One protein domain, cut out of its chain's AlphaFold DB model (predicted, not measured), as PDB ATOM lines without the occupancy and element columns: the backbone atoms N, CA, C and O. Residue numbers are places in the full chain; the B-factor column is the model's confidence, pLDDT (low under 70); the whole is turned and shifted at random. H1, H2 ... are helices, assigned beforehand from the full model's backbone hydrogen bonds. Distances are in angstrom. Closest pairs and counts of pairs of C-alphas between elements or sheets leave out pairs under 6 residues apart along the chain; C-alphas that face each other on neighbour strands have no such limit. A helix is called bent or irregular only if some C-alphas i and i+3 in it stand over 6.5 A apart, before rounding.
ATOM      1  N   LEU A  10     -44.840 -27.828  -6.146       83.94
ATOM      2  CA  LEU A  10     -45.533 -28.540  -7.227       83.94
ATOM      3  C   LEU A  10     -47.049 -28.272  -7.269       83.94
ATOM      4  O   LEU A  10     -47.680 -28.600  -8.269       83.94
ATOM      5  N   ASP A  11     -47.620 -27.668  -6.222       91.12
ATOM      6  CA  ASP A  11     -49.029 -27.248  -6.192       91.12
ATOM      7  C   ASP A  11     -49.229 -25.870  -6.860       91.12
ATOM      8  O   ASP A  11     -50.359 -25.404  -7.013       91.12
ATOM      9  N   LEU A  12     -48.139 -25.193  -7.244       92.00
ATOM     10  CA  LEU A  12     -48.191 -23.940  -7.995       92.00
ATOM     11  C   LEU A  12     -48.607 -24.199  -9.446       92.00
ATOM     12  O   LEU A  12     -48.140 -25.140 -10.086       92.00
ATOM     13  N   SER A  13     -49.440 -23.312  -9.992       95.00
ATOM     14  CA  SER A  13     -49.752 -23.323 -11.420       95.00
ATOM     15  C   SER A  13     -48.531 -22.948 -12.262       95.00
ATOM     16  O   SER A  13     -47.660 -22.189 -11.829       95.00
ATOM     17  N   ASP A  14     -48.513 -23.421 -13.507       95.50
ATOM     18  CA  ASP A  14     -47.454 -23.121 -14.471       95.50
ATOM     19  C   ASP A  14     -47.195 -21.611 -14.628       95.50
ATOM     20  O   ASP A  14     -46.050 -21.188 -14.777       95.50
ATOM     21  N   ASP A  15     -48.238 -20.780 -14.544       95.69
ATOM     22  CA  ASP A  15     -48.116 -19.323 -14.645       95.69
ATOM     23  C   ASP A  15     -47.434 -18.701 -13.421       95.69
ATOM     24  O   ASP A  15     -46.602 -17.810 -13.577       95.69
ATOM     25  N   LEU A  16     -47.699 -19.211 -12.211       94.56
ATOM     26  CA  LEU A  16     -46.968 -18.799 -11.008       94.56
ATOM     27  C   LEU A  16     -45.502 -19.242 -11.076       94.56
ATOM     28  O   LEU A  16     -44.616 -18.473 -10.712       94.56
ATOM     29  N   ILE A  17     -45.230 -20.439 -11.604       94.00
ATOM     30  CA  ILE A  17     -43.863 -20.935 -11.824       94.00
ATOM     31  C   ILE A  17     -43.115 -20.040 -12.831       94.00
ATOM     32  O   ILE A  17     -41.968 -19.666 -12.580       94.00
ATOM     33  N   ARG A  18     -43.759 -19.632 -13.937       93.12
ATOM     34  CA  ARG A  18     -43.197 -18.668 -14.906       93.12
ATOM     35  C   ARG A  18     -42.969 -17.289 -14.287       93.12
ATOM     36  O   ARG A  18     -41.937 -16.680 -14.546       93.12
ATOM     37  N   HIS A  19     -43.892 -16.811 -13.456       92.12
ATOM     38  CA  HIS A  19     -43.777 -15.521 -12.774       92.12
ATOM     39  C   HIS A  19     -42.605 -15.509 -11.778       92.12
ATOM     40  O   HIS A  19     -41.791 -14.589 -11.788       92.12
ATOM     41  N   VAL A  20     -42.442 -16.579 -10.992       91.62
ATOM     42  CA  VAL A  20     -41.275 -16.781 -10.117       91.62
ATOM     43  C   VAL A  20     -39.979 -16.844 -10.934       91.62
ATOM     44  O   VAL A  20     -39.004 -16.183 -10.585       91.62
ATOM     45  N   ALA A  21     -39.964 -17.572 -12.055       90.31
ATOM     46  CA  ALA A  21     -38.799 -17.646 -12.937       90.31
ATOM     47  C   ALA A  21     -38.413 -16.290 -13.563       90.31
ATOM     48  O   ALA A  21     -37.226 -16.016 -13.718       90.31
ATOM     49  N   HIS A  22     -39.394 -15.444 -13.890       88.50
ATOM     50  CA  HIS A  22     -39.177 -14.099 -14.429       88.50
ATOM     51  C   HIS A  22     -38.412 -13.207 -13.438       88.50
ATOM     52  O   HIS A  22     -37.397 -12.623 -13.808       88.50
ATOM     53  N   PHE A  23     -38.828 -13.175 -12.166       88.44
ATOM     54  CA  PHE A  23     -38.133 -12.399 -11.129       88.44
ATOM     55  C   PHE A  23     -36.804 -13.017 -10.671       88.44
ATOM     56  O   PHE A  23     -35.918 -12.288 -10.231       88.44
ATOM     57  N   LEU A  24     -36.631 -14.337 -10.804       87.19
ATOM     58  CA  LEU A  24     -35.353 -15.013 -10.538       87.19
ATOM     59  C   LEU A  24     -34.303 -14.807 -11.638       87.19
ATOM     60  O   LEU A  24     -33.143 -15.148 -11.420       87.19
ATOM     61  N   ASN A  25     -34.675 -14.252 -12.795       82.25
ATOM     62  CA  ASN A  25     -33.715 -13.771 -13.782       82.25
ATOM     63  C   ASN A  25     -33.689 -12.227 -13.791       82.25
ATOM     64  O   ASN A  25     -34.356 -11.615 -14.635       82.25
ATOM     65  N   PRO A  26     -32.911 -11.574 -12.900       74.94
ATOM     66  CA  PRO A  26     -32.828 -10.111 -12.847       74.94
ATOM     67  C   PRO A  26     -32.274  -9.506 -14.147       74.94
ATOM     68  O   PRO A  26     -32.516  -8.338 -14.441       74.94
ATOM     69  N   GLU A  27     -31.586 -10.305 -14.968       71.25
ATOM     70  CA  GLU A  27     -31.039  -9.881 -16.258       71.25
ATOM     71  C   GLU A  27     -32.127  -9.608 -17.307       71.25
ATOM     72  O   GLU A  27     -31.861  -8.910 -18.286       71.25
ATOM     73  N   THR A  28     -33.365 -10.060 -17.062       68.69
ATOM     74  CA  THR A  28     -34.551  -9.694 -17.857       68.69
ATOM     75  C   THR A  28     -34.825  -8.184 -17.834       68.69
ATOM     76  O   THR A  28     -35.425  -7.671 -18.776       68.69
ATOM     77  N   TYR A  29     -34.370  -7.475 -16.793       70.38
ATOM     78  CA  TYR A  29     -34.532  -6.024 -16.628       70.38
ATOM     79  C   TYR A  29     -33.283  -5.211 -16.990       70.38
ATOM     80  O   TYR A  29     -33.307  -3.984 -16.894       70.38
ATOM     81  N   LEU A  30     -32.179  -5.854 -17.388       68.25
ATOM     82  CA  LEU A  30     -31.011  -5.114 -17.863       68.25
ATOM     83  C   LEU A  30     -31.348  -4.462 -19.215       68.25
ATOM     84  O   LEU A  30     -31.817  -5.182 -20.101       68.25
ATOM     85  N   PRO A  31     -31.079  -3.153 -19.400       68.62
ATOM     86  CA  PRO A  31     -31.441  -2.415 -20.614       68.62
ATOM     87  C   PRO A  31     -30.917  -3.098 -21.883       68.62
ATOM     88  O   PRO A  31     -29.884  -3.764 -21.844       68.62
ATOM     89  N   ASP A  32     -31.610  -2.920 -23.017       62.31
ATOM     90  CA  ASP A  32     -31.311  -3.621 -24.285       62.31
ATOM     91  C   ASP A  32     -29.853  -3.466 -24.766       62.31
ATOM     92  O   ASP A  32     -29.376  -4.283 -25.549       62.31
ATOM     93  N   HIS A  33     -29.138  -2.458 -24.260       65.50
ATOM     94  CA  HIS A  33     -27.686  -2.333 -24.316       65.50
ATOM     95  C   HIS A  33     -27.112  -2.201 -22.894       65.50
ATOM     96  O   HIS A  33     -27.512  -1.316 -22.140       65.50
ATOM     97  N   THR A  34     -26.133  -3.038 -22.528       61.03
ATOM     98  CA  THR A  34     -25.343  -2.870 -21.288       61.03
ATOM     99  C   THR A  34     -24.231  -1.831 -21.426       61.03
ATOM    100  O   THR A  34     -23.572  -1.494 -20.440       61.03
ATOM    101  N   PHE A  35     -24.033  -1.289 -22.633       65.31
ATOM    102  CA  PHE A  35     -23.088  -0.209 -22.901       65.31
ATOM    103  C   PHE A  35     -23.490   1.064 -22.164       65.31
ATOM    104  O   PHE A  35     -24.301   1.861 -22.634       65.31
ATOM    105  N   MET A  36     -22.853   1.261 -21.020       64.62
ATOM    106  CA  MET A  36     -22.673   2.577 -20.435       64.62
ATOM    107  C   MET A  36     -21.395   3.222 -20.989       64.62
ATOM    108  O   MET A  36     -20.591   2.521 -21.630       64.62
ATOM    109  N   PRO A  37     -21.210   4.534 -20.752       65.25
ATOM    110  CA  PRO A  37     -20.000   5.256 -21.102       65.25
ATOM    111  C   PRO A  37     -18.696   4.528 -20.790       65.25
ATOM    112  O   PRO A  37     -18.642   3.659 -19.916       65.25
ATOM    113  N   PHE A  38     -17.602   4.861 -21.478       63.31
ATOM    114  CA  PHE A  38     -16.302   4.224 -21.220       63.31
ATOM    115  C   PHE A  38     -15.778   4.491 -19.789       63.31
ATOM    116  O   PHE A  38     -14.834   3.837 -19.345       63.31
ATOM    117  N   SER A  39     -16.374   5.435 -19.052       56.72
ATOM    118  CA  SER A  39     -16.137   5.697 -17.621       56.72
ATOM    119  C   SER A  39     -16.801   4.681 -16.680       56.72
ATOM    120  O   SER A  39     -16.436   4.593 -15.508       56.72
ATOM    121  N   LEU A  40     -17.756   3.896 -17.182       63.84
ATOM    122  CA  LEU A  40     -18.538   2.913 -16.440       63.84
ATOM    123  C   LEU A  40     -18.260   1.516 -17.006       63.84
ATOM    124  O   LEU A  40     -19.030   0.980 -17.806       63.84
ATOM    125  N   ASP A  41     -17.144   0.916 -16.583       59.56
ATOM    126  CA  ASP A  41     -16.745  -0.420 -17.034       59.56
ATOM    127  C   ASP A  41     -17.625  -1.530 -16.425       59.56
ATOM    128  O   ASP A  41     -17.372  -2.106 -15.362       59.56
ATOM    129  N   ILE A  42     -18.709  -1.815 -17.145       57.50
ATOM    130  CA  ILE A  42     -19.724  -2.817 -16.816       57.50
ATOM    131  C   ILE A  42     -19.341  -4.226 -17.299       57.50
ATOM    132  O   ILE A  42     -20.059  -5.177 -16.989       57.50
ATOM    133  N   SER A  43     -18.167  -4.422 -17.921       57.88
ATOM    134  CA  SER A  43     -17.634  -5.773 -18.202       57.88
ATOM    135  C   SER A  43     -17.586  -6.651 -16.937       57.88
ATOM    136  O   SER A  43     -17.817  -7.857 -16.992       57.88
ATOM    137  N   THR A  44     -17.403  -6.012 -15.778       57.25
ATOM    138  CA  THR A  44     -17.405  -6.601 -14.432       57.25
ATOM    139  C   THR A  44     -18.782  -7.016 -13.891       57.25
ATOM    140  O   THR A  44     -18.839  -7.813 -12.955       57.25
ATOM    141  N   LYS A  45     -19.900  -6.513 -14.444       62.47
ATOM    142  CA  LYS A  45     -21.263  -6.790 -13.936       62.47
ATOM    143  C   LYS A  45     -21.974  -7.955 -14.628       62.47
ATOM    144  O   LYS A  45     -23.096  -8.275 -14.239       62.47
ATOM    145  N   PHE A  46     -21.346  -8.606 -15.608       68.94
ATOM    146  CA  PHE A  46     -21.826  -9.877 -16.161       68.94
ATOM    147  C   PHE A  46     -21.672 -10.996 -15.119       68.94
ATOM    148  O   PHE A  46     -20.724 -11.784 -15.137       68.94
ATOM    149  N   SER A  47     -22.603 -11.042 -14.168       67.62
ATOM    150  CA  SER A  47     -22.601 -12.031 -13.098       67.62
ATOM    151  C   SER A  47     -23.157 -13.361 -13.595       67.62
ATOM    152  O   SER A  47     -24.362 -13.527 -13.776       67.62
ATOM    153  N   SER A  48     -22.281 -14.357 -13.724       67.31
ATOM    154  CA  SER A  48     -22.674 -15.738 -14.036       67.31
ATOM    155  C   SER A  48     -23.588 -16.381 -12.973       67.31
ATOM    156  O   SER A  48     -24.191 -17.433 -13.232       67.31
ATOM    157  N   ASP A  49     -23.724 -15.748 -11.800       71.06
ATOM    158  CA  ASP A  49     -24.666 -16.139 -10.754       71.06
ATOM    159  C   ASP A  49     -26.120 -15.763 -11.088       71.06
ATOM    160  O   ASP A  49     -27.024 -16.486 -10.683       71.06
ATOM    161  N   ALA A  50     -26.402 -14.728 -11.886       67.94
ATOM    162  CA  ALA A  50     -27.794 -14.393 -12.210       67.94
ATOM    163  C   ALA A  50     -28.476 -15.509 -13.029       67.94
ATOM    164  O   ALA A  50     -29.585 -15.948 -12.725       67.94
ATOM    165  N   SER A  51     -27.755 -16.103 -13.984       73.25
ATOM    166  CA  SER A  51     -28.235 -17.278 -14.720       73.25
ATOM    167  C   SER A  51     -28.164 -18.584 -13.897       73.25
ATOM    168  O   SER A  51     -28.593 -19.641 -14.367       73.25
ATOM    169  N   LYS A  52     -27.586 -18.583 -12.687       83.25
ATOM    170  CA  LYS A  52     -27.483 -19.761 -11.799       83.25
ATOM    171  C   LYS A  52     -28.805 -20.055 -11.105       83.25
ATOM    172  O   LYS A  52     -29.198 -21.216 -11.079       83.25
ATOM    173  N   ASP A  53     -29.525 -19.043 -10.632       85.75
ATOM    174  CA  ASP A  53     -30.777 -19.253  -9.895       85.75
ATOM    175  C   ASP A  53     -31.905 -19.759 -10.796       85.75
ATOM    176  O   ASP A  53     -32.596 -20.718 -10.442       85.75
ATOM    177  N   LEU A  54     -31.993 -19.253 -12.030       87.12
ATOM    178  CA  LEU A  54     -32.875 -19.824 -13.052       87.12
ATOM    179  C   LEU A  54     -32.520 -21.295 -13.359       87.12
ATOM    180  O   LEU A  54     -33.409 -22.139 -13.487       87.12
ATOM    181  N   ARG A  55     -31.226 -21.647 -13.433       86.25
ATOM    182  CA  ARG A  55     -30.777 -23.045 -13.608       86.25
ATOM    183  C   ARG A  55     -31.101 -23.916 -12.388       86.25
ATOM    184  O   ARG A  55     -31.553 -25.046 -12.575       86.25
ATOM    185  N   ASN A  56     -30.939 -23.399 -11.171       89.38
ATOM    186  CA  ASN A  56     -31.281 -24.083  -9.922       89.38
ATOM    187  C   ASN A  56     -32.785 -24.397  -9.876       89.38
ATOM    188  O   ASN A  56     -33.164 -25.555  -9.684       89.38
ATOM    189  N   LEU A  57     -33.639 -23.408 -10.168       90.12
ATOM    190  CA  LEU A  57     -35.090 -23.579 -10.275       90.12
ATOM    191  C   LEU A  57     -35.438 -24.693 -11.278       90.12
ATOM    192  O   LEU A  57     -36.087 -25.675 -10.917       90.12
ATOM    193  N   ARG A  58     -34.915 -24.606 -12.510       92.31
ATOM    194  CA  ARG A  58     -35.089 -25.634 -13.556       92.31
ATOM    195  C   ARG A  58     -34.583 -27.021 -13.142       92.31
ATOM    196  O   ARG A  58     -35.102 -28.019 -13.628       92.31
ATOM    197  N   SER A  59     -33.571 -27.111 -12.280       92.06
ATOM    198  CA  SER A  59     -33.032 -28.395 -11.810       92.06
ATOM    199  C   SER A  59     -33.906 -29.085 -10.756       92.06
ATOM    200  O   SER A  59     -33.755 -30.286 -10.540       92.06
ATOM    201  N   THR A  60     -34.846 -28.357 -10.138       91.88
ATOM    202  CA  THR A  60     -35.632 -28.843  -8.991       91.88
ATOM    203  C   THR A  60     -36.577 -29.984  -9.381       91.88
ATOM    204  O   THR A  60     -36.667 -30.983  -8.670       91.88
ATOM    205  N   CYS A  61     -37.271 -29.881 -10.520       91.44
ATOM    206  CA  CYS A  61     -38.074 -30.980 -11.061       91.44
ATOM    207  C   CYS A  61     -38.281 -30.858 -12.582       91.44
ATOM    208  O   CYS A  61     -38.080 -29.797 -13.175       91.44
ATOM    209  N   ARG A  62     -38.728 -31.950 -13.224       91.81
ATOM    210  CA  ARG A  62     -38.993 -31.973 -14.676       91.81
ATOM    211  C   ARG A  62     -40.107 -31.007 -15.090       91.81
ATOM    212  O   ARG A  62     -39.921 -30.296 -16.062       91.81
ATOM    213  N   GLN A  63     -41.204 -30.923 -14.331       91.81
ATOM    214  CA  GLN A  63     -42.310 -30.007 -14.639       91.81
ATOM    215  C   GLN A  63     -41.819 -28.557 -14.733       91.81
ATOM    216  O   GLN A  63     -42.001 -27.923 -15.762       91.81
ATOM    217  N   ILE A  64     -41.102 -28.059 -13.720       93.62
ATOM    218  CA  ILE A  64     -40.556 -26.692 -13.720       93.62
ATOM    219  C   ILE A  64     -39.597 -26.472 -14.900       93.62
ATOM    220  O   ILE A  64     -39.664 -25.441 -15.562       93.62
ATOM    221  N   ARG A  65     -38.731 -27.447 -15.207       93.38
ATOM    222  CA  ARG A  65     -37.799 -27.399 -16.348       93.38
ATOM    223  C   ARG A  65     -38.495 -27.280 -17.709       93.38
ATOM    224  O   ARG A  65     -37.898 -26.726 -18.636       93.38
ATOM    225  N   ASP A  66     -39.688 -27.854 -17.824       93.44
ATOM    226  CA  ASP A  66     -40.470 -27.925 -19.056       93.44
ATOM    227  C   ASP A  66     -41.464 -26.731 -19.153       93.44
ATOM    228  O   ASP A  66     -41.771 -26.270 -20.248       93.44
ATOM    229  N   VAL A  67     -41.905 -26.176 -18.012       95.06
ATOM    230  CA  VAL A  67     -42.789 -24.993 -17.880       95.06
ATOM    231  C   VAL A  67     -42.050 -23.666 -18.048       95.06
ATOM    232  O   VAL A  67     -42.556 -22.741 -18.691       95.06
ATOM    233  N   VAL A  68     -40.872 -23.562 -17.435       93.62
ATOM    234  CA  VAL A  68     -39.951 -22.435 -17.583       93.62
ATOM    235  C   VAL A  68     -39.126 -22.713 -18.842       93.62
ATOM    236  O   VAL A  68     -38.531 -23.787 -18.916       93.62
ATOM    237  N   PRO A  69     -39.044 -21.818 -19.840       90.81
ATOM    238  CA  PRO A  69     -38.111 -21.972 -20.956       90.81
ATOM    239  C   PRO A  69     -36.671 -21.655 -20.523       90.81
ATOM    240  O   PRO A  69     -36.421 -21.132 -19.436       90.81
ATOM    241  N   LEU A  70     -35.689 -22.033 -21.341       89.62
ATOM    242  CA  LEU A  70     -34.321 -21.540 -21.190       89.62
ATOM    243  C   LEU A  70     -34.216 -20.315 -22.097       89.62
ATOM    244  O   LEU A  70     -34.425 -20.438 -23.298       89.62
TER     245      LEU A  70
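AT A GLANCE: This is residues 10 to 70 of the 589 residues of an uncharacterized protein of Saitozyma podzolica (UniProt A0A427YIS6). The chain makes a long, narrow loop: H1 and H4 run side by side in opposite ways, H5 packs where H1 begins and H4 ends, and at the far end a stretch holding the small helix H3 reaches out, its residues 36 to 41 sticking out free. The short helix H2 lies just beyond H1, near the beginning of H4. The printed part has 61 residues with five named helices, in the order H1, H2, H3, H4, H5, and no named strand; its class is all helix. It is loose, with a radius of gyration of the C-alphas of 14.5 A, and a rod in outline, spanning 48 by 18 by 14 A.

HOW THE PARTS SIT: H1, residues 14 to 24, touches H4, residues 50 to 60, at a shallow tilt of 31 degrees, opposite ways. Their closest C-alphas, those of Leu 24 and Leu 54, are 6.0 A apart. H1 also touches H5, residues 62 to 67, about perpendicular at 85 degrees; the closest C-alphas, those of Asp 14 and Val 67, are 6.1 A apart. H2, residues 26 to 29, is close to H4 but not clearly touching it, with the closest C-alphas, those of Pro 26 and Ala 50, 6.6 A apart. H3, residues 42 to 45, is apart from H1, H2, H4 and H5. H4 and H5 touch only at the corner by their link, at a steep tilt of 54 degrees, opposite ways, with the closest C-alphas, those of Arg 58 and Arg 65, 4.3 A apart. In H1 and H5 every pair of O i and N i+4 is within hydrogen-bond range, in H4 6 of 7 are, and H2 and H3 are too short for such a pair.

IN THESE COORDINATES: H1 begins at C-alpha 14, (-47.454, -23.121, -14.471), and is 15.1 A long from first to last C-alpha. H2 and H3 have 4 residues each. H4 begins at C-alpha 50, (-27.794, -14.393, -12.210), and is 16.8 A long; it is neither bent nor irregular, but only just: C-alphas 50 and 53 are 6.2 A apart. H5 is 8.6 A long and ends at C-alpha 67, (-42.789, -24.993, -17.880).

THE WHOLE: The two C-alphas farthest apart, those of Asp 11 and Ser 39, are 47.9 A apart. The printed part has no cut. The link from H2 to H3, 12 residues, is long; the other three links are tight. The mean pLDDT of the printed part is 80.0, and it is under 70 at residue 28, residues 30 to 48 and residue 50.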